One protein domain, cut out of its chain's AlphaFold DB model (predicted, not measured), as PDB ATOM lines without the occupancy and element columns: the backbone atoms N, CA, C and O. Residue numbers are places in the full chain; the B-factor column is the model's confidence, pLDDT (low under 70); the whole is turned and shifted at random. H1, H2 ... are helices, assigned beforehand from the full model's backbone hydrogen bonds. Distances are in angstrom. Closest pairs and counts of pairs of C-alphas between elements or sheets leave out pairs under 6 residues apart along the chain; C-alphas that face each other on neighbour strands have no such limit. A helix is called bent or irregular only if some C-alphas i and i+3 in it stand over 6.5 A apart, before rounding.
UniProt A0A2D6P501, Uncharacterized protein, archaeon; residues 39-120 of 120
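What this domain is: This is residues 39 to 120 of the 120 residues of an uncharacterized protein of archaeon (UniProt A0A2D6P501). H1 and H2 lie side by side as a long helical hairpin, and residues 96 to 120, with H3, stick out as an arm folding back across an open gap. The printed part has 82 residues, three named helices in the order H1, H2, H3 and no named strand: all helix. It is loose, radius of gyration of the C-alphas 16.7 A, and flat, spanning 47 by 43 by 15 A.

Where its parts are: Find C-alpha 39 at (-76.847, 13.140, 24.495); from there H1, residues 39 to 66, runs 38.8 A, with a kink of 34 degrees near residue 46. H2, residues 73 to 93, runs 30.2 A. H3, residues 100 to 119, runs 28.4 A to C-alpha 119 at (-60.343, 38.163, 7.197), with a kink of 36 degrees near residue 113. H1 is irregular, C-alphas 41 and 44 being 7.5 A apart; H3 only just, C-alphas 110 and 113 being 7.0 A apart.

How they stand to each other: H1 and H2, a hairpin, touch and run opposite ways at a shallow tilt of 31 degrees; look at their closest C-alphas, Ala 50 and Gly 82, 4.2 A apart. H3 is apart from both. Every O i to N i+4 pair is within hydrogen-bond range in H2, 22 of 24 in H1, 14 of 16 in H3.

The domain as a whole: The two farthest C-alphas, Lys 67 and Leu 99, are 47.6 A apart. The printed part has no cut, both links are short, and no printed residue is under pLDDT 70.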
ATOM      1  N   LEU A  39     -75.791  12.282  25.025       90.88
ATOM      2  CA  LEU A  39     -76.847  13.140  24.495       90.88
ATOM      3  C   LEU A  39     -78.033  12.386  23.891       90.88
ATOM      4  O   LEU A  39     -79.095  12.992  23.741       90.88
ATOM      5  N   VAL A  40     -77.924  11.082  23.602       92.56
ATOM      6  CA  VAL A  40     -79.029  10.304  23.002       92.56
ATOM      7  C   VAL A  40     -80.313  10.375  23.831       92.56
ATOM      8  O   VAL A  40     -81.399  10.514  23.270       92.56
ATOM      9  N   LYS A  41     -80.201  10.406  25.167       93.56
ATOM     10  CA  LYS A  41     -81.347  10.551  26.085       93.56
ATOM     11  C   LYS A  41     -82.100  11.877  25.926       93.56
ATOM     12  O   LYS A  41     -83.280  11.952  26.247       93.56
ATOM     13  N   TYR A  42     -81.435  12.911  25.413       94.38
ATOM     14  CA  TYR A  42     -82.034  14.210  25.100       94.38
ATOM     15  C   TYR A  42     -82.420  14.344  23.624       94.38
ATOM     16  O   TYR A  42     -82.959  15.378  23.228       94.38
ATOM     17  N   GLY A  43     -82.181  13.313  22.807       91.88
ATOM     18  CA  GLY A  43     -82.359  13.357  21.360       91.88
ATOM     19  C   GLY A  43     -83.750  13.830  20.938       91.88
ATOM     20  O   GLY A  43     -83.858  14.690  20.071       91.88
ATOM     21  N   TYR A  44     -84.810  13.355  21.599       94.44
ATOM     22  CA  TYR A  44     -86.180  13.787  21.302       94.44
ATOM     23  C   TYR A  44     -86.404  15.286  21.531       94.44
ATOM     24  O   TYR A  44     -87.085  15.925  20.734       94.44
ATOM     25  N   PHE A  45     -85.809  15.868  22.577       96.81
ATOM     26  CA  PHE A  45     -85.915  17.304  22.849       96.81
ATOM     27  C   PHE A  45     -85.120  18.131  21.838       96.81
ATOM     28  O   PHE A  45     -85.603  19.169  21.389       96.81
ATOM     29  N   ILE A  46     -83.935  17.654  21.440       95.44
ATOM     30  CA  ILE A  46     -83.121  18.294  20.399       95.44
ATOM     31  C   ILE A  46     -83.871  18.267  19.063       95.44
ATOM     32  O   ILE A  46     -83.997  19.303  18.415       95.44
ATOM     33  N   LEU A  47     -84.430  17.114  18.684       97.06
ATOM     34  CA  LEU A  47     -85.227  16.963  17.469       97.06
ATOM     35  C   LEU A  47     -86.468  17.860  17.496       97.06
ATOM     36  O   LEU A  47     -86.738  18.555  16.521       97.06
ATOM     37  N   LEU A  48     -87.204  17.884  18.611       97.69
ATOM     38  CA  LEU A  48     -88.373  18.746  18.766       97.69
ATOM     39  C   LEU A  48     -87.995  20.226  18.625       97.69
ATOM     40  O   LEU A  48     -88.646  20.950  17.874       97.69
ATOM     41  N   GLY A  49     -86.926  20.668  19.292       97.56
ATOM     42  CA  GLY A  49     -86.418  22.036  19.183       97.56
ATOM     43  C   GLY A  49     -86.002  22.395  17.754       97.56
ATOM     44  O   GLY A  49     -86.417  23.434  17.240       97.56
ATOM     45  N   ALA A  50     -85.258  21.508  17.086       97.44
ATOM     46  CA  ALA A  50     -84.858  21.668  15.690       97.44
ATOM     47  C   ALA A  50     -86.077  21.819  14.767       97.44
ATOM     48  O   ALA A  50     -86.158  22.768  13.988       97.44
ATOM     49  N   MET A  51     -87.061  20.925  14.903       98.12
ATOM     50  CA  MET A  51     -88.287  20.957  14.108       98.12
ATOM     51  C   MET A  51     -89.077  22.242  14.349       98.12
ATOM     52  O   MET A  51     -89.443  22.905  13.385       98.12
ATOM     53  N   LEU A  52     -89.299  22.644  15.603       98.00
ATOM     54  CA  LEU A  52     -90.035  23.873  15.920       98.00
ATOM     55  C   LEU A  52     -89.397  25.110  15.277       98.00
ATOM     56  O   LEU A  52     -90.108  25.939  14.709       98.00
ATOM     57  N   LEU A  53     -88.069  25.214  15.315       97.56
ATOM     58  CA  LEU A  53     -87.331  26.320  14.706       97.56
ATOM     59  C   LEU A  53     -87.428  26.311  13.177       97.56
ATOM     60  O   LEU A  53     -87.722  27.348  12.578       97.56
ATOM     61  N   ILE A  54     -87.236  25.147  12.549       97.12
ATOM     62  CA  ILE A  54     -87.336  24.987  11.092       97.12
ATOM     63  C   ILE A  54     -88.760  25.296  10.621       97.12
ATOM     64  O   ILE A  54     -88.943  26.101   9.709       97.12
ATOM     65  N   PHE A  55     -89.781  24.715  11.258       97.31
ATOM     66  CA  PHE A  55     -91.181  24.956  10.908       97.31
ATOM     67  C   PHE A  55     -91.579  26.415  11.118       97.31
ATOM     68  O   PHE A  55     -92.260  26.982  10.264       97.31
ATOM     69  N   HIS A  56     -91.137  27.047  12.207       96.12
ATOM     70  CA  HIS A  56     -91.364  28.472  12.424       96.12
ATOM     71  C   HIS A  56     -90.748  29.312  11.299       96.12
ATOM     72  O   HIS A  56     -91.433  30.152  10.712       96.12
ATOM     73  N   ALA A  57     -89.480  29.061  10.960       96.00
ATOM     74  CA  ALA A  57     -88.787  29.785   9.904       96.00
ATOM     75  C   ALA A  57     -89.465  29.594   8.540       96.00
ATOM     76  O   ALA A  57     -89.738  30.578   7.853       96.00
ATOM     77  N   LEU A  58     -89.805  28.352   8.177       95.56
ATOM     78  CA  LEU A  58     -90.502  28.031   6.931       95.56
ATOM     79  C   LEU A  58     -91.875  28.693   6.856       95.56
ATOM     80  O   LEU A  58     -92.197  29.295   5.837       95.56
ATOM     81  N   ASN A  59     -92.668  28.632   7.926       96.06
ATOM     82  CA  ASN A  59     -93.998  29.234   7.954       96.06
ATOM     83  C   ASN A  59     -93.918  30.751   7.728       96.06
ATOM     84  O   ASN A  59     -94.586  31.286   6.846       96.06
ATOM     85  N   VAL A  60     -93.023  31.440   8.442       94.69
ATOM     86  CA  VAL A  60     -92.833  32.887   8.276       94.69
ATOM     87  C   VAL A  60     -92.314  33.231   6.875       94.69
ATOM     88  O   VAL A  60     -92.790  34.195   6.278       94.69
ATOM     89  N   VAL A  61     -91.373  32.456   6.323       93.62
ATOM     90  CA  VAL A  61     -90.861  32.653   4.954       93.62
ATOM     91  C   VAL A  61     -91.977  32.491   3.925       93.62
ATOM     92  O   VAL A  61     -92.142  33.359   3.072       93.62
ATOM     93  N   LEU A  62     -92.763  31.417   4.017       94.94
ATOM     94  CA  LEU A  62     -93.863  31.132   3.094       94.94
ATOM     95  C   LEU A  62     -94.971  32.181   3.193       94.94
ATOM     96  O   LEU A  62     -95.469  32.647   2.171       94.94
ATOM     97  N   PHE A  63     -95.325  32.597   4.408       96.00
ATOM     98  CA  PHE A  63     -96.314  33.646   4.627       96.00
ATOM     99  C   PHE A  63     -95.857  34.991   4.056       96.00
ATOM    100  O   PHE A  63     -96.638  35.689   3.408       96.00
ATOM    101  N   ASN A  64     -94.589  35.352   4.261       95.06
ATOM    102  CA  ASN A  64     -94.033  36.580   3.708       95.06
ATOM    103  C   ASN A  64     -93.933  36.523   2.183       95.06
ATOM    104  O   ASN A  64     -94.262  37.500   1.518       95.06
ATOM    105  N   TRP A  65     -93.550  35.374   1.626       94.31
ATOM    106  CA  TRP A  65     -93.568  35.148   0.183       94.31
ATOM    107  C   TRP A  65     -94.980  35.322  -0.388       94.31
ATOM    108  O   TRP A  65     -95.163  36.097  -1.321       94.31
ATOM    109  N   TYR A  66     -95.994  34.716   0.238       96.19
ATOM    110  CA  TYR A  66     -97.400  34.888  -0.141       96.19
ATOM    111  C   TYR A  66     -97.860  36.355  -0.073       96.19
ATOM    112  O   TYR A  66     -98.585  36.825  -0.947       96.19
ATOM    113  N   LYS A  67     -97.417  37.106   0.942       96.19
ATOM    114  CA  LYS A  67     -97.734  38.534   1.104       96.19
ATOM    115  C   LYS A  67     -96.837  39.485   0.304       96.19
ATOM    116  O   LYS A  67     -97.002  40.696   0.440       96.19
ATOM    117  N   ASN A  68     -95.894  38.981  -0.498       94.19
ATOM    118  CA  ASN A  68     -94.852  39.783  -1.153       94.19
ATOM    119  C   ASN A  68     -94.096  40.717  -0.180       94.19
ATOM    120  O   ASN A  68     -93.695  41.827  -0.538       94.19
ATOM    121  N   SER A  69     -93.902  40.287   1.069       93.81
ATOM    122  CA  SER A  69     -93.175  41.027   2.099       93.81
ATOM    123  C   SER A  69     -91.756  40.482   2.291       93.81
ATOM    124  O   SER A  69     -91.428  39.341   1.963       93.81
ATOM    125  N   LYS A  70     -90.866  41.320   2.833       91.12
ATOM    126  CA  LYS A  70     -89.484  40.916   3.126       91.12
ATOM    127  C   LYS A  70     -89.437  40.033   4.372       91.12
ATOM    128  O   LYS A  70     -90.010  40.379   5.403       91.12
ATOM    129  N   THR A  71     -88.669  38.947   4.304       90.31
ATOM    130  CA  THR A  71     -88.374  38.122   5.482       90.31
ATOM    131  C   THR A  71     -87.253  38.745   6.309       90.31
ATOM    132  O   THR A  71     -86.226  39.167   5.781       90.31
ATOM    133  N   ASN A  72     -87.451  38.799   7.626       89.44
ATOM    134  CA  ASN A  72     -86.448  39.304   8.556       89.44
ATOM    135  C   ASN A  72     -85.284  38.307   8.691       89.44
ATOM    136  O   ASN A  72     -85.492  37.100   8.794       89.44
ATOM    137  N   PHE A  73     -84.058  38.819   8.783       85.62
ATOM    138  CA  PHE A  73     -82.859  38.023   9.045       85.62
ATOM    139  C   PHE A  73     -82.978  37.143  10.295       85.62
ATOM    140  O   PHE A  73     -82.493  36.019  10.288       85.62
ATOM    141  N   ARG A  74     -83.661  37.609  11.352       89.31
ATOM    142  CA  ARG A  74     -83.875  36.801  12.570       89.31
ATOM    143  C   ARG A  74     -84.595  35.484  12.275       89.31
ATOM    144  O   ARG A  74     -84.237  34.457  12.834       89.31
ATOM    145  N   THR A  75     -85.567  35.507  11.367       91.19
ATOM    146  CA  THR A  75     -86.297  34.311  10.934       91.19
ATOM    147  C   THR A  75     -85.378  33.342  10.197       91.19
ATOM    148  O   THR A  75     -85.415  32.145  10.457       91.19
ATOM    149  N   ILE A  76     -84.523  33.865   9.312       89.75
ATOM    150  CA  ILE A  76     -83.528  33.062   8.589       89.75
ATOM    151  C   ILE A  76     -82.541  32.437   9.582       89.75
ATOM    152  O   ILE A  76     -82.265  31.245   9.500       89.75
ATOM    153  N   PHE A  77     -82.076  33.214  10.563       91.94
ATOM    154  CA  PHE A  77     -81.191  32.738  11.622       91.94
ATOM    155  C   PHE A  77     -81.818  31.601  12.441       91.94
ATOM    156  O   PHE A  77     -81.153  30.599  12.677       91.94
ATOM    157  N   TYR A  78     -83.099  31.699  12.815       92.38
ATOM    158  CA  TYR A  78     -83.795  30.594  13.488       92.38
ATOM    159  C   TYR A  78     -83.852  29.329  12.627       92.38
ATOM    160  O   TYR A  78     -83.658  28.236  13.150       92.38
ATOM    161  N   GLY A  79     -84.064  29.469  11.316       94.69
ATOM    162  CA  GLY A  79     -84.040  28.339  10.386       94.69
ATOM    163  C   GLY A  79     -82.665  27.675  10.300       94.69
ATOM    164  O   GLY A  79     -82.580  26.452  10.382       94.69
ATOM    165  N   ILE A  80     -81.597  28.473  10.196       94.31
ATOM    166  CA  ILE A  80     -80.208  27.983  10.178       94.31
ATOM    167  C   ILE A  80     -79.885  27.258  11.487       94.31
ATOM    168  O   ILE A  80     -79.467  26.107  11.455       94.31
ATOM    169  N   PHE A  81     -80.177  27.873  12.633       96.19
ATOM    170  CA  PHE A  81     -79.925  27.260  13.937       96.19
ATOM    171  C   PHE A  81     -80.726  25.962  14.141       96.19
ATOM    172  O   PHE A  81     -80.214  24.974  14.661       96.19
ATOM    173  N   GLY A  82     -81.980  25.920  13.677       97.25
ATOM    174  CA  GLY A  82     -82.776  24.692  13.676       97.25
ATOM    175  C   GLY A  82     -82.169  23.592  12.796       97.25
ATOM    176  O   GLY A  82     -82.165  22.426  13.183       97.25
ATOM    177  N   PHE A  83     -81.614  23.956  11.639       97.19
ATOM    178  CA  PHE A  83     -80.926  23.028  10.743       97.19
ATOM    179  C   PHE A  83     -79.616  22.494  11.342       97.19
ATOM    180  O   PHE A  83     -79.358  21.293  11.274       97.19
ATOM    181  N   GLU A  84     -78.829  23.344  12.002       97.00
ATOM    182  CA  GLU A  84     -77.638  22.933  12.755       97.00
ATOM    183  C   GLU A  84     -77.990  21.933  13.862       97.00
ATOM    184  O   GLU A  84     -77.361  20.879  13.966       97.00
ATOM    185  N   LEU A  85     -79.044  22.202  14.644       97.31
ATOM    186  CA  LEU A  85     -79.535  21.268  15.663       97.31
ATOM    187  C   LEU A  85     -79.988  19.936  15.059       97.31
ATOM    188  O   LEU A  85     -79.771  18.885  15.662       97.31
ATOM    189  N   LEU A  86     -80.594  19.957  13.868       97.62
ATOM    190  CA  LEU A  86     -80.988  18.740  13.165       97.62
ATOM    191  C   LEU A  86     -79.766  17.915  12.740       97.62
ATOM    192  O   LEU A  86     -79.744  16.706  12.961       97.62
ATOM    193  N   ILE A  87     -78.736  18.548  12.175       96.94
ATOM    194  CA  ILE A  87     -77.477  17.870  11.821       96.94
ATOM    195  C   ILE A  87     -76.806  17.304  13.070       96.94
ATOM    196  O   ILE A  87     -76.358  16.157  13.069       96.94
ATOM    197  N   PHE A  88     -76.773  18.081  14.150       96.56
ATOM    198  CA  PHE A  88     -76.224  17.644  15.425       96.56
ATOM    199  C   PHE A  88     -76.974  16.421  15.968       96.56
ATOM    200  O   PHE A  88     -76.349  15.447  16.384       96.56
ATOM    201  N   PHE A  89     -78.309  16.425  15.888       96.44
ATOM    202  CA  PHE A  89     -79.143  15.278  16.240       96.44
ATOM    203  C   PHE A  89     -78.819  14.045  15.390       96.44
ATOM    204  O   PHE A  89     -78.654  12.961  15.944       96.44
ATOM    205  N   ILE A  90     -78.665  14.192  14.070       95.31
ATOM    206  CA  ILE A  90     -78.237  13.089  13.191       95.31
ATOM    207  C   ILE A  90     -76.873  12.546  13.641       95.31
ATOM    208  O   ILE A  90     -76.680  11.330  13.705       95.31
ATOM    209  N   GLY A  91     -75.951  13.432  14.022       94.06
ATOM    210  CA  GLY A  91     -74.671  13.069  14.624       94.06
ATOM    211  C   GLY A  91     -74.855  12.208  15.873       94.06
ATOM    212  O   GLY A  91     -74.312  11.110  15.947       94.06
ATOM    213  N   ILE A  92     -75.687  12.650  16.821       94.44
ATOM    214  CA  ILE A  92     -76.004  11.901  18.051       94.44
ATOM    215  C   ILE A  92     -76.542  10.500  17.733       94.44
ATOM    216  O   ILE A  92     -76.158   9.535  18.390       94.44
ATOM    217  N   GLN A  93     -77.400  10.365  16.718       92.94
ATOM    218  CA  GLN A  93     -77.962   9.070  16.310       92.94
ATOM    219  C   GLN A  93     -76.966   8.171  15.560       92.94
ATOM    220  O   GLN A  93     -77.259   7.003  15.310       92.94
ATOM    221  N   THR A  94     -75.784   8.679  15.209       89.88
ATOM    222  CA  THR A  94     -74.747   7.942  14.477       89.88
ATOM    223  C   THR A  94     -73.492   7.747  15.343       89.88
ATOM    224  O   THR A  94     -72.422   8.273  15.037       89.88
ATOM    225  N   PRO A  95     -73.550   6.943  16.425       80.19
ATOM    226  CA  PRO A  95     -72.432   6.750  17.356       80.19
ATOM    227  C   PRO A  95     -71.202   6.085  16.720       80.19
ATOM    228  O   PRO A  95     -70.105   6.178  17.262       80.19
ATOM    229  N   GLN A  96     -71.348   5.433  15.566       79.38
ATOM    230  CA  GLN A  96     -70.272   4.717  14.879       79.38
ATOM    231  C   GLN A  96     -69.873   5.375  13.557       79.38
ATOM    232  O   GLN A  96     -69.601   4.675  12.589       79.38
ATOM    233  N   VAL A  97     -69.827   6.709  13.475       76.88
ATOM    234  CA  VAL A  97     -69.174   7.346  12.320       76.88
ATOM    235  C   VAL A  97     -67.719   6.838  12.262       76.88
ATOM    236  O   VAL A  97     -66.962   7.069  13.207       76.88
ATOM    237  N   PRO A  98     -67.305   6.096  11.221       77.00
ATOM    238  CA  PRO A  98     -65.931   5.628  11.116       77.00
ATOM    239  C   PRO A  98     -65.010   6.824  10.874       77.00
ATOM    240  O   PRO A  98     -65.396   7.796  10.229       77.00
ATOM    241  N   LEU A  99     -63.779   6.763  11.388       84.19
ATOM    242  CA  LEU A  99     -62.754   7.784  11.133       84.19
ATOM    243  C   LEU A  99     -63.150   9.216  11.572       84.19
ATOM    244  O   LEU A  99     -62.650  10.180  10.997       84.19
ATOM    245  N   LYS A 100     -63.992   9.379  12.610       87.50
ATOM    246  CA  LYS A 100     -64.505  10.690  13.090       87.50
ATOM    247  C   LYS A 100     -63.443  11.779  13.179       87.50
ATOM    248  O   LYS A 100     -63.662  12.894  12.725       87.50
ATOM    249  N   ILE A 101     -62.284  11.443  13.745       88.44
ATOM    250  CA  ILE A 101     -61.198  12.403  13.950       88.44
ATOM    251  C   ILE A 101     -60.598  12.876  12.621       88.44
ATOM    252  O   ILE A 101     -60.292  14.052  12.468       88.44
ATOM    253  N   TYR A 102     -60.514  11.991  11.625       91.31
ATOM    254  CA  TYR A 102     -60.057  12.334  10.282       91.31
ATOM    255  C   TYR A 102     -61.102  13.155   9.529       91.31
ATOM    256  O   TYR A 102     -60.734  14.096   8.833       91.31
ATOM    257  N   ILE A 103     -62.394  12.854   9.708       91.31
ATOM    258  CA  ILE A 103     -63.484  13.672   9.155       91.31
ATOM    259  C   ILE A 103     -63.451  15.072   9.769       91.31
ATOM    260  O   ILE A 103     -63.575  16.048   9.038       91.31
ATOM    261  N   LEU A 104     -63.214  15.192  11.080       93.25
ATOM    262  CA  LEU A 104     -63.089  16.484  11.754       93.25
ATOM    263  C   LEU A 104     -61.901  17.291  11.218       93.25
ATOM    264  O   LEU A 104     -62.059  18.464  10.885       93.25
ATOM    265  N   ILE A 105     -60.727  16.663  11.088       94.44
ATOM    266  CA  ILE A 105     -59.538  17.304  10.510       94.44
ATOM    267  C   ILE A 105     -59.824  17.751   9.073       94.44
ATOM    268  O   ILE A 105     -59.566  18.902   8.725       94.44
ATOM    269  N   ALA A 106     -60.390  16.872   8.243       93.88
ATOM    270  CA  ALA A 106     -60.738  17.194   6.864       93.88
ATOM    271  C   ALA A 106     -61.743  18.350   6.790       93.88
ATOM    272  O   ALA A 106     -61.553  19.262   5.990       93.88
ATOM    273  N   ALA A 107     -62.762  18.352   7.650       94.81
ATOM    274  CA  ALA A 107     -63.745  19.423   7.725       94.81
ATOM    275  C   ALA A 107     -63.073  20.764   8.048       94.81
ATOM    276  O   ALA A 107     -63.224  21.712   7.283       94.81
ATOM    277  N   ILE A 108     -62.233  20.814   9.089       95.62
ATOM    278  CA  ILE A 108     -61.469  22.017   9.455       95.62
ATOM    279  C   ILE A 108     -60.626  22.511   8.272       95.62
ATOM    280  O   ILE A 108     -60.673  23.694   7.938       95.62
ATOM    281  N   LEU A 109     -59.890  21.615   7.605       96.31
ATOM    282  CA  LEU A 109     -59.052  21.964   6.453       96.31
ATOM    283  C   LEU A 109     -59.875  22.510   5.277       96.31
ATOM    284  O   LEU A 109     -59.468  23.487   4.647       96.31
ATOM    285  N   ILE A 110     -61.041  21.919   5.003       95.12
ATOM    286  CA  ILE A 110     -61.981  22.379   3.974       95.12
ATOM    287  C   ILE A 110     -62.537  23.772   4.310       95.12
ATOM    288  O   ILE A 110     -62.780  24.563   3.398       95.12
ATOM    289  N   GLY A 111     -62.705  24.101   5.594       94.12
ATOM    290  CA  GLY A 111     -63.196  25.402   6.051       94.12
ATOM    291  C   GLY A 111     -62.174  26.542   5.956       94.12
ATOM    292  O   GLY A 111     -62.567  27.702   5.806       94.12
ATOM    293  N   LEU A 112     -60.867  26.247   5.979       93.75
ATOM    294  CA  LEU A 112     -59.799  27.263   6.007       93.75
ATOM    295  C   LEU A 112     -59.875  28.320   4.889       93.75
ATOM    296  O   LEU A 112     -59.690  29.502   5.194       93.75
ATOM    297  N   PRO A 113     -60.150  27.978   3.612       92.25
ATOM    298  CA  PRO A 113     -60.293  28.975   2.552       92.25
ATOM    299  C   PRO A 113     -61.428  29.971   2.815       92.25
ATOM    300  O   PRO A 113     -61.278  31.153   2.518       92.25
ATOM    301  N   SER A 114     -62.537  29.500   3.399       90.25
ATOM    302  CA  SER A 114     -63.680  30.339   3.775       90.25
ATOM    303  C   SER A 114     -63.283  31.339   4.850       90.25
ATOM    304  O   SER A 114     -63.421  32.545   4.661       90.25
ATOM    305  N   VAL A 115     -62.663  30.844   5.926       89.19
ATOM    306  CA  VAL A 115     -62.172  31.670   7.036       89.19
ATOM    307  C   VAL A 115     -61.168  32.709   6.536       89.19
ATOM    308  O   VAL A 115     -61.287  33.887   6.858       89.19
ATOM    309  N   ARG A 116     -60.214  32.308   5.686       90.81
ATOM    310  CA  ARG A 116     -59.214  33.218   5.109       90.81
ATOM    311  C   ARG A 116     -59.855  34.385   4.359       90.81
ATOM    312  O   ARG A 116     -59.368  35.505   4.477       90.81
ATOM    313  N   ASP A 117     -60.900  34.138   3.575       87.50
ATOM    314  CA  ASP A 117     -61.569  35.201   2.824       87.50
ATOM    315  C   ASP A 117     -62.384  36.142   3.723       87.50
ATOM    316  O   ASP A 117     -62.499  37.321   3.404       87.50
ATOM    317  N   MET A 118     -62.889  35.674   4.870       83.12
ATOM    318  CA  MET A 118     -63.588  36.538   5.836       83.12
ATOM    319  C   MET A 118     -62.657  37.590   6.471       83.12
ATOM    320  O   MET A 118     -63.131  38.659   6.862       83.12
ATOM    321  N   PHE A 119     -61.353  37.295   6.572       84.00
ATOM    322  CA  PHE A 119     -60.343  38.163   7.197       84.00
ATOM    323  C   PHE A 119     -59.527  39.023   6.217       84.00
ATOM    324  O   PHE A 119     -58.752  39.865   6.669       84.00
ATOM    325  N   LYS A 120     -59.689  38.842   4.901       76.31
ATOM    326  CA  LYS A 120     -59.189  39.791   3.888       76.31
ATOM    327  C   LYS A 120     -60.120  40.997   3.805       76.31
ATOM    328  O   LYS A 120     -59.658  42.144   3.660       76.31
TER     329      LYS A 120